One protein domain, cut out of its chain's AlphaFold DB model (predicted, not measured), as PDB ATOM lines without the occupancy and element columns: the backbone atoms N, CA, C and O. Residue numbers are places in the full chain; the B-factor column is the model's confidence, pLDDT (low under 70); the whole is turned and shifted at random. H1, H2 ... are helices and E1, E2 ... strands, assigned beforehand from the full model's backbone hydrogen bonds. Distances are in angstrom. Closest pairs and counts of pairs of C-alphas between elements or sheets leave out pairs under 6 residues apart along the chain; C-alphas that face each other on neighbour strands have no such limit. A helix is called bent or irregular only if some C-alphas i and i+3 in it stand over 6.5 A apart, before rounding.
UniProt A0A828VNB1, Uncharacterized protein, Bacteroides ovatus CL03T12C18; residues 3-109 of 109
ATOM      1  N   ARG A   3      27.981  -7.201  39.040       96.06
ATOM      2  CA  ARG A   3      27.815  -6.162  40.060       96.06
ATOM      3  C   ARG A   3      28.248  -4.809  39.514       96.06
ATOM      4  O   ARG A   3      29.376  -4.668  39.042       96.06
ATOM      5  N   ILE A   4      27.364  -3.823  39.603       96.12
ATOM      6  CA  ILE A   4      27.584  -2.464  39.106       96.12
ATOM      7  C   ILE A   4      27.655  -1.527  40.305       96.12
ATOM      8  O   ILE A   4      26.782  -1.576  41.165       96.12
ATOM      9  N   TYR A   5      28.675  -0.670  40.338       95.44
ATOM     10  CA  TYR A   5      28.839   0.391  41.331       95.44
ATOM     11  C   TYR A   5      28.794   1.744  40.622       95.44
ATOM     12  O   TYR A   5      29.458   1.922  39.597       95.44
ATOM     13  N   PHE A   6      28.017   2.685  41.147       95.19
ATOM     14  CA  PHE A   6      27.812   4.005  40.551       95.19
ATOM     15  C   PHE A   6      27.535   5.057  41.636       95.19
ATOM     16  O   PHE A   6      27.353   4.716  42.800       95.19
ATOM     17  N   ASP A   7      27.544   6.341  41.264       93.50
ATOM     18  CA  ASP A   7      27.337   7.463  42.196       93.50
ATOM     19  C   ASP A   7      28.292   7.470  43.391       93.50
ATOM     20  O   ASP A   7      27.891   7.430  44.551       93.50
ATOM     21  N   PHE A   8      29.590   7.511  43.103       92.25
ATOM     22  CA  PHE A   8      30.608   7.600  44.140       92.25
ATOM     23  C   PHE A   8      30.591   8.983  44.802       92.25
ATOM     24  O   PHE A   8      30.894   9.995  44.169       92.25
ATOM     25  N   GLU A   9      30.304   9.012  46.097       90.00
ATOM     26  CA  GLU A   9      30.317  10.200  46.945       90.00
ATOM     27  C   GLU A   9      31.401  10.070  48.013       90.00
ATOM     28  O   GLU A   9      31.447   9.087  48.754       90.00
ATOM     29  N   ARG A  10      32.275  11.076  48.125       86.50
ATOM     30  CA  ARG A  10      33.313  11.109  49.163       86.50
ATOM     31  C   ARG A  10      32.666  11.356  50.529       86.50
ATOM     32  O   ARG A  10      31.923  12.323  50.694       86.50
ATOM     33  N   ARG A  11      32.983  10.522  51.519       79.50
ATOM     34  CA  ARG A  11      32.650  10.743  52.931       79.50
ATOM     35  C   ARG A  11      33.918  10.914  53.747       79.50
ATOM     36  O   ARG A  11      34.841  10.114  53.658       79.50
ATOM     37  N   GLU A  12      33.923  11.932  54.593       71.19
ATOM     38  CA  GLU A  12      34.915  12.047  55.653       71.19
ATOM     39  C   GLU A  12      34.461  11.159  56.811       71.19
ATOM     40  O   GLU A  12      33.395  11.374  57.394       71.19
ATOM     41  N   ALA A  13      35.232  10.117  57.112       62.34
ATOM     42  CA  ALA A  13      34.938   9.227  58.222       62.34
ATOM     43  C   ALA A  13      35.943   9.457  59.341       62.34
ATOM     44  O   ALA A  13      37.148   9.336  59.148       62.34
ATOM     45  N   VAL A  14      35.437   9.752  60.534       63.94
ATOM     46  CA  VAL A  14      36.246   9.811  61.749       63.94
ATOM     47  C   VAL A  14      36.164   8.445  62.420       63.94
ATOM     48  O   VAL A  14      35.107   8.055  62.919       63.94
ATOM     49  N   GLN A  15      37.263   7.693  62.417       61.00
ATOM     50  CA  GLN A  15      37.387   6.490  63.233       61.00
ATOM     51  C   GLN A  15      37.898   6.878  64.618       61.00
ATOM     52  O   GLN A  15      38.967   7.471  64.761       61.00
ATOM     53  N   LYS A  16      37.146   6.513  65.660       59.34
ATOM     54  CA  LYS A  16      37.621   6.643  67.039       59.34
ATOM     55  C   LYS A  16      38.547   5.472  67.357       59.34
ATOM     56  O   LYS A  16      38.074   4.362  67.596       59.34
ATOM     57  N   ALA A  17      39.854   5.714  67.363       55.25
ATOM     58  CA  ALA A  17      40.857   4.748  67.799       55.25
ATOM     59  C   ALA A  17      41.336   5.133  69.209       55.25
ATOM     60  O   ALA A  17      42.349   5.803  69.391       55.25
ATOM     61  N   GLY A  18      40.581   4.736  70.237       68.81
ATOM     62  CA  GLY A  18      40.894   5.107  71.621       68.81
ATOM     63  C   GLY A  18      40.562   6.572  71.925       68.81
ATOM     64  O   GLY A  18      39.415   6.980  71.758       68.81
ATOM     65  N   SER A  19      41.531   7.347  72.423       60.78
ATOM     66  CA  SER A  19      41.355   8.764  72.796       60.78
ATOM     67  C   SER A  19      41.618   9.759  71.662       60.78
ATOM     68  O   SER A  19      41.438  10.957  71.875       60.78
ATOM     69  N   GLU A  20      42.048   9.293  70.487       55.22
ATOM     70  CA  GLU A  20      42.313  10.140  69.323       55.22
ATOM     71  C   GLU A  20      41.317   9.839  68.196       55.22
ATOM     72  O   GLU A  20      41.067   8.688  67.824       55.22
ATOM     73  N   ASP A  21      40.726  10.911  67.671       56.78
ATOM     74  CA  ASP A  21      39.868  10.879  66.496       56.78
ATOM     75  C   ASP A  21      40.773  10.836  65.254       56.78
ATOM     76  O   ASP A  21      41.435  11.819  64.922       56.78
ATOM     77  N   VAL A  22      40.827   9.686  64.575       62.38
ATOM     78  CA  VAL A  22      41.587   9.514  63.331       62.38
ATOM     79  C   VAL A  22      40.651   9.795  62.162       62.38
ATOM     80  O   VAL A  22      39.684   9.063  61.937       62.38
ATOM     81  N   VAL A  23      40.926  10.855  61.401       62.19
ATOM     82  CA  VAL A  23      40.243  11.102  60.126       62.19
ATOM     83  C   VAL A  23      40.771  10.092  59.113       62.19
ATOM     84  O   VAL A  23      41.957  10.082  58.791       62.19
ATOM     85  N   VAL A  24      39.896   9.216  58.629       65.94
ATOM     86  CA  VAL A  24      40.197   8.325  57.513       65.94
ATOM     87  C   VAL A  24      39.904   9.094  56.238       65.94
ATOM     88  O   VAL A  24      38.746   9.303  55.867       65.94
ATOM     89  N   GLU A  25      40.973   9.558  55.600       64.50
ATOM     90  CA  GLU A  25      40.900  10.204  54.295       64.50
ATOM     91  C   GLU A  25      40.443   9.191  53.225       64.50
ATOM     92  O   GLU A  25      40.712   7.993  53.318       64.50
ATOM     93  N   ASP A  26      39.720   9.681  52.215       70.56
ATOM     94  CA  ASP A  26      39.310   8.932  51.015       70.56
ATOM     95  C   ASP A  26      38.346   7.748  51.208       70.56
ATOM     96  O   ASP A  26      38.373   6.778  50.447       70.56
ATOM     97  N   GLN A  27      37.402   7.847  52.150       78.88
ATOM     98  CA  GLN A  27      36.215   6.990  52.090       78.88
ATOM     99  C   GLN A  27      35.236   7.463  51.011       78.88
ATOM    100  O   GLN A  27      34.950   8.652  50.876       78.88
ATOM    101  N   TYR A  28      34.678   6.505  50.272       84.31
ATOM    102  CA  TYR A  28      33.616   6.731  49.297       84.31
ATOM    103  C   TYR A  28      32.429   5.819  49.604       84.31
ATOM    104  O   TYR A  28      32.602   4.658  49.979       84.31
ATOM    105  N   VAL A  29      31.224   6.346  49.422       88.62
ATOM    106  CA  VAL A  29      29.975   5.579  49.392       88.62
ATOM    107  C   VAL A  29      29.481   5.563  47.951       88.62
ATOM    108  O   VAL A  29      29.694   6.525  47.223       88.62
ATOM    109  N   CYS A  30      28.870   4.465  47.523       92.31
ATOM    110  CA  CYS A  30      28.298   4.340  46.185       92.31
ATOM    111  C   CYS A  30      26.988   3.554  46.232       92.31
ATOM    112  O   CYS A  30      26.771   2.738  47.136       92.31
ATOM    113  N   GLU A  31      26.129   3.792  45.245       93.62
ATOM    114  CA  GLU A  31      25.024   2.892  44.936       93.62
ATOM    115  C   GLU A  31      25.594   1.638  44.253       93.62
ATOM    116  O   GLU A  31      26.593   1.689  43.525       93.62
ATOM    117  N   ASN A  32      24.983   0.484  44.518       94.69
ATOM    118  CA  ASN A  32      25.352  -0.756  43.852       94.69
ATOM    119  C   ASN A  32      24.126  -1.608  43.549       94.69
ATOM    120  O   ASN A  32      23.144  -1.563  44.283       94.69
ATOM    121  N   VAL A  33      24.204  -2.367  42.460       96.56
ATOM    122  CA  VAL A  33      23.157  -3.303  42.055       96.56
ATOM    123  C   VAL A  33      23.771  -4.568  41.472       96.56
ATOM    124  O   VAL A  33      24.791  -4.518  40.775       96.56
ATOM    125  N   ASP A  34      23.128  -5.697  41.750       96.25
ATOM    126  CA  ASP A  34      23.443  -6.986  41.148       96.25
ATOM    127  C   ASP A  34      22.496  -7.266  39.979       96.25
ATOM    128  O   ASP A  34      21.275  -7.283  40.124       96.25
ATOM    129  N   VAL A  35      23.074  -7.490  38.799       95.75
ATOM    130  CA  VAL A  35      22.349  -7.909  37.598       95.75
ATOM    131  C   VAL A  35      22.523  -9.413  37.436       95.75
ATOM    132  O   VAL A  35      23.628  -9.914  37.181       95.75
ATOM    133  N   GLU A  36      21.424 -10.140  37.595       90.81
ATOM    134  CA  GLU A  36      21.368 -11.586  37.396       90.81
ATOM    135  C   GLU A  36      20.956 -11.950  35.967       90.81
ATOM    136  O   GLU A  36      20.250 -11.201  35.299       90.81
ATOM    137  N   GLY A  37      21.384 -13.126  35.502       89.00
ATOM    138  CA  GLY A  37      21.055 -13.607  34.158       89.00
ATOM    139  C   GLY A  37      21.831 -12.888  33.053       89.00
ATOM    140  O   GLY A  37      23.060 -12.820  33.105       89.00
ATOM    141  N   GLU A  38      21.119 -12.416  32.027       90.44
ATOM    142  CA  GLU A  38      21.713 -11.729  30.879       90.44
ATOM    143  C   GLU A  38      22.230 -10.335  31.268       90.44
ATOM    144  O   GLU A  38      21.697  -9.648  32.138       90.44
ATOM    145  N   HIS A  39      23.333  -9.920  30.645       93.94
ATOM    146  CA  HIS A  39      24.005  -8.645  30.927       93.94
ATOM    147  C   HIS A  39      23.837  -7.689  29.749       93.94
ATOM    148  O   HIS A  39      24.802  -7.107  29.255       93.94
ATOM    149  N   ASP A  40      22.601  -7.587  29.264       95.81
ATOM    150  CA  ASP A  40      22.214  -6.667  28.205       95.81
ATOM    151  C   ASP A  40      21.704  -5.331  28.762       95.81
ATOM    152  O   ASP A  40      21.604  -5.105  29.972       95.81
ATOM    153  N   TYR A  41      21.420  -4.404  27.850       97.25
ATOM    154  CA  TYR A  41      21.007  -3.051  28.199       97.25
ATOM    155  C   TYR A  41      19.730  -3.032  29.043       97.25
ATOM    156  O   TYR A  41      19.677  -2.339  30.061       97.25
ATOM    157  N   ASP A  42      18.715  -3.798  28.643       97.12
ATOM    158  CA  ASP A  42      17.404  -3.774  29.284       97.12
ATOM    159  C   ASP A  42      17.446  -4.415  30.677       97.12
ATOM    160  O   ASP A  42      16.828  -3.886  31.608       97.12
ATOM    161  N   SER A  43      18.231  -5.481  30.856       96.81
ATOM    162  CA  SER A  43      18.433  -6.142  32.151       96.81
ATOM    163  C   SER A  43      19.156  -5.225  33.138       96.81
ATOM    164  O   SER A  43      18.723  -5.090  34.283       96.81
ATOM    165  N   ILE A  44      20.200  -4.514  32.688       97.62
ATOM    166  CA  ILE A  44      20.933  -3.553  33.527       97.62
ATOM    167  C   ILE A  44      20.033  -2.378  33.931       97.62
ATOM    168  O   ILE A  44      19.953  -2.037  35.112       97.62
ATOM    169  N   VAL A  45      19.326  -1.768  32.971       97.94
ATOM    170  CA  VAL A  45      18.399  -0.658  33.254       97.94
ATOM    171  C   VAL A  45      17.311  -1.096  34.231       97.94
ATOM    172  O   VAL A  45      16.989  -0.360  35.166       97.94
ATOM    173  N   SER A  46      16.751  -2.290  34.029       96.81
ATOM    174  CA  SER A  46      15.696  -2.832  34.887       96.81
ATOM    175  C   SER A  46      16.194  -3.066  36.307       96.81
ATOM    176  O   SER A  46      15.517  -2.642  37.240       96.81
ATOM    177  N   ALA A  47      17.380  -3.657  36.472       96.94
ATOM    178  CA  ALA A  47      17.979  -3.886  37.782       96.94
ATOM    179  C   ALA A  47      18.184  -2.568  38.547       96.94
ATOM    180  O   ALA A  47      17.703  -2.435  39.671       96.94
ATOM    181  N   ILE A  48      18.797  -1.556  37.913       97.62
ATOM    182  CA  ILE A  48      19.025  -0.238  38.537       97.62
ATOM    183  C   ILE A  48      17.697   0.407  38.959       97.62
ATOM    184  O   ILE A  48      17.566   0.907  40.073       97.62
ATOM    185  N   ILE A  49      16.685   0.397  38.083       97.81
ATOM    186  CA  ILE A  49      15.383   0.998  38.408       97.81
ATOM    187  C   ILE A  49      14.703   0.239  39.550       97.81
ATOM    188  O   ILE A  49      14.147   0.885  40.433       97.81
ATOM    189  N   MET A  50      14.715  -1.097  39.525       96.19
ATOM    190  CA  MET A  50      14.018  -1.926  40.513       96.19
ATOM    191  C   MET A  50      14.597  -1.802  41.920       96.19
ATOM    192  O   MET A  50      13.830  -1.901  42.874       96.19
ATOM    193  N   GLU A  51      15.895  -1.532  42.046       95.81
ATOM    194  CA  GLU A  51      16.545  -1.318  43.343       95.81
ATOM    195  C   GLU A  51      15.935  -0.122  44.098       95.81
ATOM    196  O   GLU A  51      15.632  -0.199  45.288       95.81
ATOM    197  N   ARG A  52      15.678   0.995  43.398       95.75
ATOM    198  CA  ARG A  52      15.102   2.209  44.010       95.75
ATOM    199  C   ARG A  52      13.574   2.258  43.931       95.75
ATOM    200  O   ARG A  52      12.906   2.679  44.885       95.75
ATOM    201  N   TYR A  53      13.026   1.835  42.795       97.31
ATOM    202  CA  TYR A  53      11.613   1.896  42.429       97.31
ATOM    203  C   TYR A  53      11.105   0.506  42.035       97.31
ATOM    204  O   TYR A  53      11.003   0.158  40.851       97.31
ATOM    205  N   ASP A  54      10.756  -0.276  43.054       96.94
ATOM    206  CA  ASP A  54      10.055  -1.546  42.889       96.94
ATOM    207  C   ASP A  54       8.696  -1.372  42.177       96.94
ATOM    208  O   ASP A  54       8.208  -0.259  41.955       96.94
ATOM    209  N   ALA A  55       8.080  -2.490  41.789       96.38
ATOM    210  CA  ALA A  55       6.823  -2.476  41.044       96.38
ATOM    211  C   ALA A  55       5.714  -1.685  41.760       96.38
ATOM    212  O   ALA A  55       5.087  -0.836  41.133       96.38
ATOM    213  N   ASN A  56       5.553  -1.879  43.072       97.75
ATOM    214  CA  ASN A  56       4.502  -1.225  43.850       97.75
ATOM    215  C   ASN A  56       4.715   0.290  43.918       97.75
ATOM    216  O   ASN A  56       3.770   1.057  43.744       97.75
ATOM    217  N   LYS A  57       5.960   0.739  44.132       97.81
ATOM    218  CA  LYS A  57       6.296   2.171  44.123       97.81
ATOM    219  C   LYS A  57       6.019   2.802  42.767       97.81
ATOM    220  O   LYS A  57       5.489   3.906  42.711       97.81
ATOM    221  N   ARG A  58       6.369   2.124  41.671       97.88
ATOM    222  CA  ARG A  58       6.106   2.640  40.319       97.88
ATOM    223  C   ARG A  58       4.613   2.747  40.050       97.88
ATOM    224  O   ARG A  58       4.182   3.789  39.571       97.88
ATOM    225  N   ASP A  59       3.844   1.718  40.392       98.19
ATOM    226  CA  ASP A  59       2.389   1.718  40.217       98.19
ATOM    227  C   ASP A  59       1.738   2.852  41.021       98.19
ATOM    228  O   ASP A  59       0.907   3.586  40.487       98.19
ATOM    229  N   ALA A  60       2.193   3.077  42.260       98.31
ATOM    230  CA  ALA A  60       1.758   4.210  43.075       98.31
ATOM    231  C   ALA A  60       2.104   5.563  42.427       98.31
ATOM    232  O   ALA A  60       1.233   6.421  42.317       98.31
ATOM    233  N   ILE A  61       3.335   5.744  41.929       98.38
ATOM    234  CA  ILE A  61       3.756   6.975  41.233       98.38
ATOM    235  C   ILE A  61       2.897   7.226  39.984       98.38
ATOM    236  O   ILE A  61       2.528   8.367  39.703       98.38
ATOM    237  N   PHE A  62       2.559   6.181  39.223       97.88
ATOM    238  CA  PHE A  62       1.711   6.321  38.038       97.88
ATOM    239  C   PHE A  62       0.258   6.659  38.393       97.88
ATOM    240  O   PHE A  62      -0.321   7.529  37.744       97.88
ATOM    241  N   ALA A  63      -0.303   6.046  39.437       97.50
ATOM    242  CA  ALA A  63      -1.634   6.392  39.938       97.50
ATOM    243  C   ALA A  63      -1.683   7.837  40.473       97.50
ATOM    244  O   ALA A  63      -2.598   8.597  40.155       97.50
ATOM    245  N   ASN A  64      -0.653   8.256  41.217       97.31
ATOM    246  CA  ASN A  64      -0.489   9.628  41.697       97.31
ATOM    247  C   ASN A  64      -0.435  10.630  40.539       97.31
ATOM    248  O   ASN A  64      -1.114  11.659  40.570       97.31
ATOM    249  N   LEU A  65       0.320  10.313  39.482       97.56
ATOM    250  CA  LEU A  65       0.382  11.133  38.273       97.56
ATOM    251  C   LEU A  65      -0.986  11.267  37.595       97.56
ATOM    252  O   LEU A  65      -1.320  12.354  37.123       97.56
ATOM    253  N   GLU A  66      -1.754  10.181  37.507       96.50
ATOM    254  CA  GLU A  66      -3.091  10.196  36.908       96.50
ATOM    255  C   GLU A  66      -4.018  11.153  37.670       96.50
ATOM    256  O   GLU A  66      -4.583  12.065  37.062       96.50
ATOM    257  N   MET A  67      -4.063  11.053  39.004       94.69
ATOM    258  CA  MET A  67      -4.841  11.975  39.844       94.69
ATOM    259  C   MET A  67      -4.358  13.430  39.737       94.69
ATOM    260  O   MET A  67      -5.165  14.362  39.729       94.69
ATOM    261  N   ALA A  68      -3.041  13.642  39.644       95.75
ATOM    262  CA  ALA A  68      -2.449  14.972  39.521       95.75
ATOM    263  C   ALA A  68      -2.716  15.628  38.156       95.75
ATOM    264  O   ALA A  68      -2.710  16.857  38.050       95.75
ATOM    265  N   ARG A  69      -2.948  14.830  37.109       94.50
ATOM    266  CA  ARG A  69      -3.334  15.312  35.773       94.50
ATOM    267  C   ARG A  69      -4.827  15.550  35.638       94.50
ATOM    268  O   ARG A  69      -5.222  16.374  34.816       94.50
ATOM    269  N   ASP A  70      -5.633  14.857  36.430       93.50
ATOM    270  CA  ASP A  70      -7.061  15.113  36.502       93.50
ATOM    271  C   ASP A  70      -7.311  16.491  37.132       93.50
ATOM    272  O   ASP A  70      -7.141  16.699  38.334       93.50
ATOM    273  N   THR A  71      -7.699  17.464  36.307       84.19
ATOM    274  CA  THR A  71      -8.020  18.832  36.743       84.19
ATOM    275  C   THR A  71      -9.333  18.920  37.517       84.19
ATOM    276  O   THR A  71      -9.667  19.988  38.019       84.19
ATOM    277  N   THR A  72     -10.096  17.827  37.576       91.00
ATOM    278  CA  THR A  72     -11.341  17.718  38.344       91.00
ATOM    279  C   THR A  72     -11.150  17.023  39.690       91.00
ATOM    280  O   THR A  72     -12.093  16.968  40.476       91.00
ATOM    281  N   SER A  73      -9.939  16.534  39.987       86.62
ATOM    282  CA  SER A  73      -9.637  15.910  41.272       86.62
ATOM    283  C   SER A  73      -9.653  16.923  42.418       86.62
ATOM    284  O   SER A  73      -9.237  18.071  42.263       86.62
ATOM    285  N   GLU A  74     -10.064  16.470  43.605       91.06
ATOM    286  CA  GLU A  74     -10.086  17.266  44.844       91.06
ATOM    287  C   GLU A  74      -8.687  17.472  45.460       91.06
ATOM    288  O   GLU A  74      -8.566  17.898  46.608       91.06
ATOM    289  N   LEU A  75      -7.617  17.156  44.719       92.38
ATOM    290  CA  LEU A  75      -6.249  17.390  45.167       92.38
ATOM    291  C   LEU A  75      -5.985  18.888  45.284       92.38
ATOM    292  O   LEU A  75      -6.113  19.627  44.300       92.38
ATOM    293  N   ASP A  76      -5.529  19.294  46.464       94.56
ATOM    294  CA  ASP A  76      -4.939  20.609  46.664       94.56
ATOM    295  C   ASP A  76      -3.667  20.790  45.811       94.56
ATOM    296  O   ASP A  76      -3.076  19.837  45.283       94.56
ATOM    297  N   GLU A  77      -3.268  22.048  45.629       93.44
ATOM    298  CA  GLU A  77      -2.153  22.413  44.752       93.44
ATOM    299  C   GLU A  77      -0.810  21.850  45.234       93.44
ATOM    300  O   GLU A  77      -0.010  21.409  44.404       93.44
ATOM    301  N   ASP A  78      -0.583  21.795  46.549       95.69
ATOM    302  CA  ASP A  78       0.663  21.289  47.131       95.69
ATOM    303  C   ASP A  78       0.796  19.784  46.877       95.69
ATOM    304  O   ASP A  78       1.836  19.313  46.404       95.69
ATOM    305  N   LYS A  79      -0.283  19.020  47.090       95.81
ATOM    306  CA  LYS A  79      -0.310  17.577  46.826       95.81
ATOM    307  C   LYS A  79      -0.172  17.267  45.339       95.81
ATOM    308  O   LYS A  79       0.527  16.324  44.958       95.81
ATOM    309  N   ARG A  80      -0.786  18.079  44.475       96.31
ATOM    310  CA  ARG A  80      -0.623  17.962  43.020       96.31
ATOM    311  C   ARG A  80       0.828  18.206  42.604       96.31
ATOM    312  O   ARG A  80       1.360  17.446  41.793       96.31
ATOM    313  N   ALA A  81       1.473  19.230  43.160       96.81
ATOM    314  CA  ALA A  81       2.882  19.517  42.906       96.81
ATOM    315  C   ALA A  81       3.794  18.383  43.399       96.81
ATOM    316  O   ALA A  81       4.722  17.998  42.684       96.81
ATOM    317  N   GLU A  82       3.499  17.801  44.566       97.75
ATOM    318  CA  GLU A  82       4.206  16.635  45.108       97.75
ATOM    319  C   GLU A  82       4.148  15.444  44.141       97.75
ATOM    320  O   GLU A  82       5.192  14.939  43.734       97.75
ATOM    321  N   TYR A  83       2.957  15.053  43.677       97.81
ATOM    322  CA  TYR A  83       2.791  13.928  42.744       97.81
ATOM    323  C   TYR A  83       3.469  14.157  41.387       97.81
ATOM    324  O   TYR A  83       4.079  13.245  40.819       97.81
ATOM    325  N   LEU A  84       3.416  15.381  40.856       97.69
ATOM    326  CA  LEU A  84       4.146  15.728  39.632       97.69
ATOM    327  C   LEU A  84       5.664  15.652  39.840       97.69
ATOM    328  O   LEU A  84       6.395  15.219  38.938       97.69
ATOM    329  N   LYS A  85       6.143  16.044  41.025       98.12
ATOM    330  CA  LYS A  85       7.553  15.950  41.392       98.12
ATOM    331  C   LYS A  85       8.004  14.495  41.527       98.12
ATOM    332  O   LYS A  85       9.026  14.155  40.940       98.12
ATOM    333  N   GLU A  86       7.236  13.632  42.194       98.25
ATOM    334  CA  GLU A  86       7.527  12.191  42.299       98.25
ATOM    335  C   GLU A  86       7.726  11.553  40.918       98.25
ATOM    336  O   GLU A  86       8.715  10.857  40.672       98.25
ATOM    337  N   TYR A  87       6.817  11.841  39.981       98.44
ATOM    338  CA  TYR A  87       6.939  11.342  38.616       98.44
ATOM    339  C   TYR A  87       8.174  11.900  37.897       98.44
ATOM    340  O   TYR A  87       8.860  11.164  37.183       98.44
ATOM    341  N   THR A  88       8.475  13.186  38.084       98.50
ATOM    342  CA  THR A  88       9.654  13.834  37.490       98.50
ATOM    343  C   THR A  88      10.951  13.212  38.012       98.50
ATOM    344  O   THR A  88      11.821  12.852  37.217       98.50
ATOM    345  N   ASP A  89      11.058  13.008  39.324       98.44
ATOM    346  CA  ASP A  89      12.213  12.379  39.968       98.44
ATOM    347  C   ASP A  89      12.397  10.930  39.486       98.44
ATOM    348  O   ASP A  89      13.513  10.516  39.154       98.44
ATOM    349  N   TYR A  90      11.299  10.181  39.349       98.44
ATOM    350  CA  TYR A  90      11.319   8.844  38.761       98.44
ATOM    351  C   TYR A  90      11.824   8.863  37.310       98.44
ATOM    352  O   TYR A  90      12.717   8.086  36.966       98.44
ATOM    353  N   GLN A  91      11.324   9.760  36.448       98.44
ATOM    354  CA  GLN A  91      11.798   9.847  35.059       98.44
ATOM    355  C   GLN A  91      13.277  10.236  34.965       98.44
ATOM    356  O   GLN A  91      14.005   9.638  34.170       98.44
ATOM    357  N   ASN A  92      13.736  11.169  35.798       98.50
ATOM    358  CA  ASN A  92      15.144  11.555  35.862       98.50
ATOM    359  C   ASN A  92      16.027  10.366  36.260       98.50
ATOM    360  O   ASN A  92      17.043  10.104  35.613       98.50
ATOM    361  N   TYR A  93      15.607   9.577  37.255       98.19
ATOM    362  CA  TYR A  93      16.341   8.372  37.645       98.19
ATOM    363  C   TYR A  93      16.366   7.317  36.530       98.19
ATOM    364  O   TYR A  93      17.399   6.697  36.289       98.19
ATOM    365  N   ARG A  94      15.273   7.151  35.771       98.19
ATOM    366  CA  ARG A  94      15.262   6.255  34.598       98.19
ATOM    367  C   ARG A  94      16.231   6.700  33.508       98.19
ATOM    368  O   ARG A  94      16.810   5.847  32.843       98.19
ATOM    369  N   ILE A  95      16.374   8.005  33.275       98.56
ATOM    370  CA  ILE A  95      17.342   8.538  32.304       98.56
ATOM    371  C   ILE A  95      18.760   8.211  32.768       98.56
ATOM    372  O   ILE A  95      19.523   7.620  32.008       98.56
ATOM    373  N   LYS A  96      19.060   8.470  34.042       98.06
ATOM    374  CA  LYS A  96      20.344   8.129  34.655       98.06
ATOM    375  C   LYS A  96      20.669   6.634  34.558       98.06
ATOM    376  O   LYS A  96      21.755   6.269  34.123       98.06
ATOM    377  N   ALA A  97      19.716   5.758  34.881       98.25
ATOM    378  CA  ALA A  97      19.888   4.306  34.766       98.25
ATOM    379  C   ALA A  97      20.261   3.875  33.335       98.25
ATOM    380  O   ALA A  97      21.112   3.009  33.139       98.25
ATOM    381  N   LYS A  98      19.663   4.515  32.322       98.50
ATOM    382  CA  LYS A  98      19.980   4.283  30.904       98.50
ATOM    383  C   LYS A  98      21.376   4.763  30.520       98.50
ATOM    384  O   LYS A  98      22.018   4.133  29.684       98.50
ATOM    385  N   GLU A  99      21.838   5.872  31.083       98.50
ATOM    386  CA  GLU A  99      23.206   6.364  30.875       98.50
ATOM    387  C   GLU A  99      24.225   5.402  31.486       98.50
ATOM    388  O   GLU A  99      25.106   4.924  30.771       98.50
ATOM    389  N   ILE A 100      24.014   4.995  32.741       97.62
ATOM    390  CA  ILE A 100      24.853   4.002  33.427       97.62
ATOM    391  C   ILE A 100      24.906   2.694  32.630       97.62
ATOM    392  O   ILE A 100      25.985   2.160  32.391       97.62
ATOM    393  N   ALA A 101      23.765   2.191  32.148       97.81
ATOM    394  CA  ALA A 101      23.733   0.961  31.357       97.81
ATOM    395  C   ALA A 101      24.571   1.058  30.070       97.81
ATOM    396  O   ALA A 101      25.277   0.110  29.721       97.81
ATOM    397  N   LYS A 102      24.549   2.207  29.375       98.12
ATOM    398  CA  LYS A 102      25.407   2.437  28.198       98.12
ATOM    399  C   LYS A 102      26.885   2.409  28.571       98.12
ATOM    400  O   LYS A 102      27.673   1.798  27.853       98.12
ATOM    401  N   GLU A 103      27.256   3.055  29.673       97.31
ATOM    402  CA  GLU A 103      28.641   3.088  30.151       97.31
ATOM    403  C   GLU A 103      29.141   1.704  30.566       97.31
ATOM    404  O   GLU A 103      30.254   1.318  30.205       97.31
ATOM    405  N   VAL A 104      28.311   0.934  31.273       96.25
ATOM    406  CA  VAL A 104      28.622  -0.440  31.679       96.25
ATOM    407  C   VAL A 104      28.855  -1.310  30.447       96.25
ATOM    408  O   VAL A 104      29.905  -1.936  30.333       96.25
ATOM    409  N   LEU A 105      27.943  -1.288  29.472       96.06
ATOM    410  CA  LEU A 105      28.098  -2.067  28.240       96.06
ATOM    411  C   LEU A 105      29.307  -1.641  27.404       96.06
ATOM    412  O   LEU A 105      29.917  -2.480  26.745       96.06
ATOM    413  N   ALA A 106      29.665  -0.356  27.415       96.56
ATOM    414  CA  ALA A 106      30.869   0.124  26.742       96.56
ATOM    415  C   ALA A 106      32.157  -0.412  27.391       96.56
ATOM    416  O   ALA A 106      33.158  -0.550  26.696       96.56
ATOM    417  N   LYS A 107      32.130  -0.721  28.694       94.00
ATOM    418  CA  LYS A 107      33.265  -1.268  29.459       94.00
ATOM    419  C   LYS A 107      33.334  -2.798  29.464       94.00
ATOM    420  O   LYS A 107      34.373  -3.341  29.819       94.00
ATOM    421  N   LEU A 108      32.244  -3.481  29.116       87.94
ATOM    422  CA  LEU A 108      32.194  -4.945  29.008       87.94
ATOM    423  C   LEU A 108      32.698  -5.477  27.657       87.94
ATOM    424  O   LEU A 108      32.852  -6.689  27.509       87.94
ATOM    425  N   LYS A 109      32.919  -4.594  26.678       65.44
ATOM    426  CA  LYS A 109      33.527  -4.916  25.379       65.44
ATOM    427  C   LYS A 109      35.045  -4.847  25.452       65.44
ATOM    428  O   LYS A 109      35.675  -5.694  24.787       65.44
TER     429      LYS A 109
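AT A GLANCE: This is residues 3 to 109 of the 109 residues of an uncharacterized protein of Bacteroides ovatus CL03T12C18 (UniProt A0A828VNB1). The model is a V of two arms: a long, bent two-stranded hairpin, E1 and E2, makes one, and the long helix H3 with the shorter H1 and H2 packed on it makes the other. The hairpin's open end meets H1 and H3 at the corner of the V. The 107 printed residues hold two named strands, then three named helices, E1 E2 H1 H2 H3; the sheet, order E1 - E2, is antiparallel, and the class is mixed, helices and strands. The whole is only just loose, close to extended, with a radius of gyration of the C-alphas of 19.5 A, and flat, spanning 62 by 44 by 19 A.

HOW THE PARTS SIT: Start with the hairpin of E1, residues 3 to 17, and E2, residues 20 to 35, antiparallel at 161 degrees; look for N 4 and O 33, 2.9 A apart, and N 15 and O 22, 2.8 A, within hydrogen-bond range. E1 bends by 87 degrees at residue 7, and E2 by 55 degrees at residue 25. Next find H1, residues 41 to 52: the closest C-alphas of E2 and H1, Val 35 and Ala 47, are 5.9 A apart. H3, residues 77 to 107, touches H1 with residues 93 to 105 alone, closest at the C-alphas of Val 45 and Ala 97, 5.4 A, at a steep tilt of 42 degrees, opposite ways. The closest C-alphas of E1 and H3, Phe 6 and Ile 100, are 7.7 A apart. H2, residues 55 to 69, touches H3 through H3's residues 80 to 87 alone, closest at the C-alphas of Ala 68 and Arg 80, 5.0 A, at a steep tilt of 46 degrees, opposite ways. H1 and H2 meet only through their link; H2 is apart from E1 and from E2. In H2 and H3 every O i to N i+4 pair is within hydrogen-bond range; in H1, 7 of 8 are.

IN THESE COORDINATES: Find C-alpha 3 at (27.815, -6.162, 40.060), where E1 begins its 32.5 A; E2 measures 41.6 A. H3 runs 45.3 A from C-alpha 77 at (-2.153, 22.413, 44.752) to C-alpha 107 at (33.265, -1.268, 29.459).

THE WHOLE: The C-alphas farthest apart, Ser 19 and Thr 72, are 63.6 A apart. The printed part has no cut; no link is long. Residues 13 to 25 and 109 have pLDDT under 70.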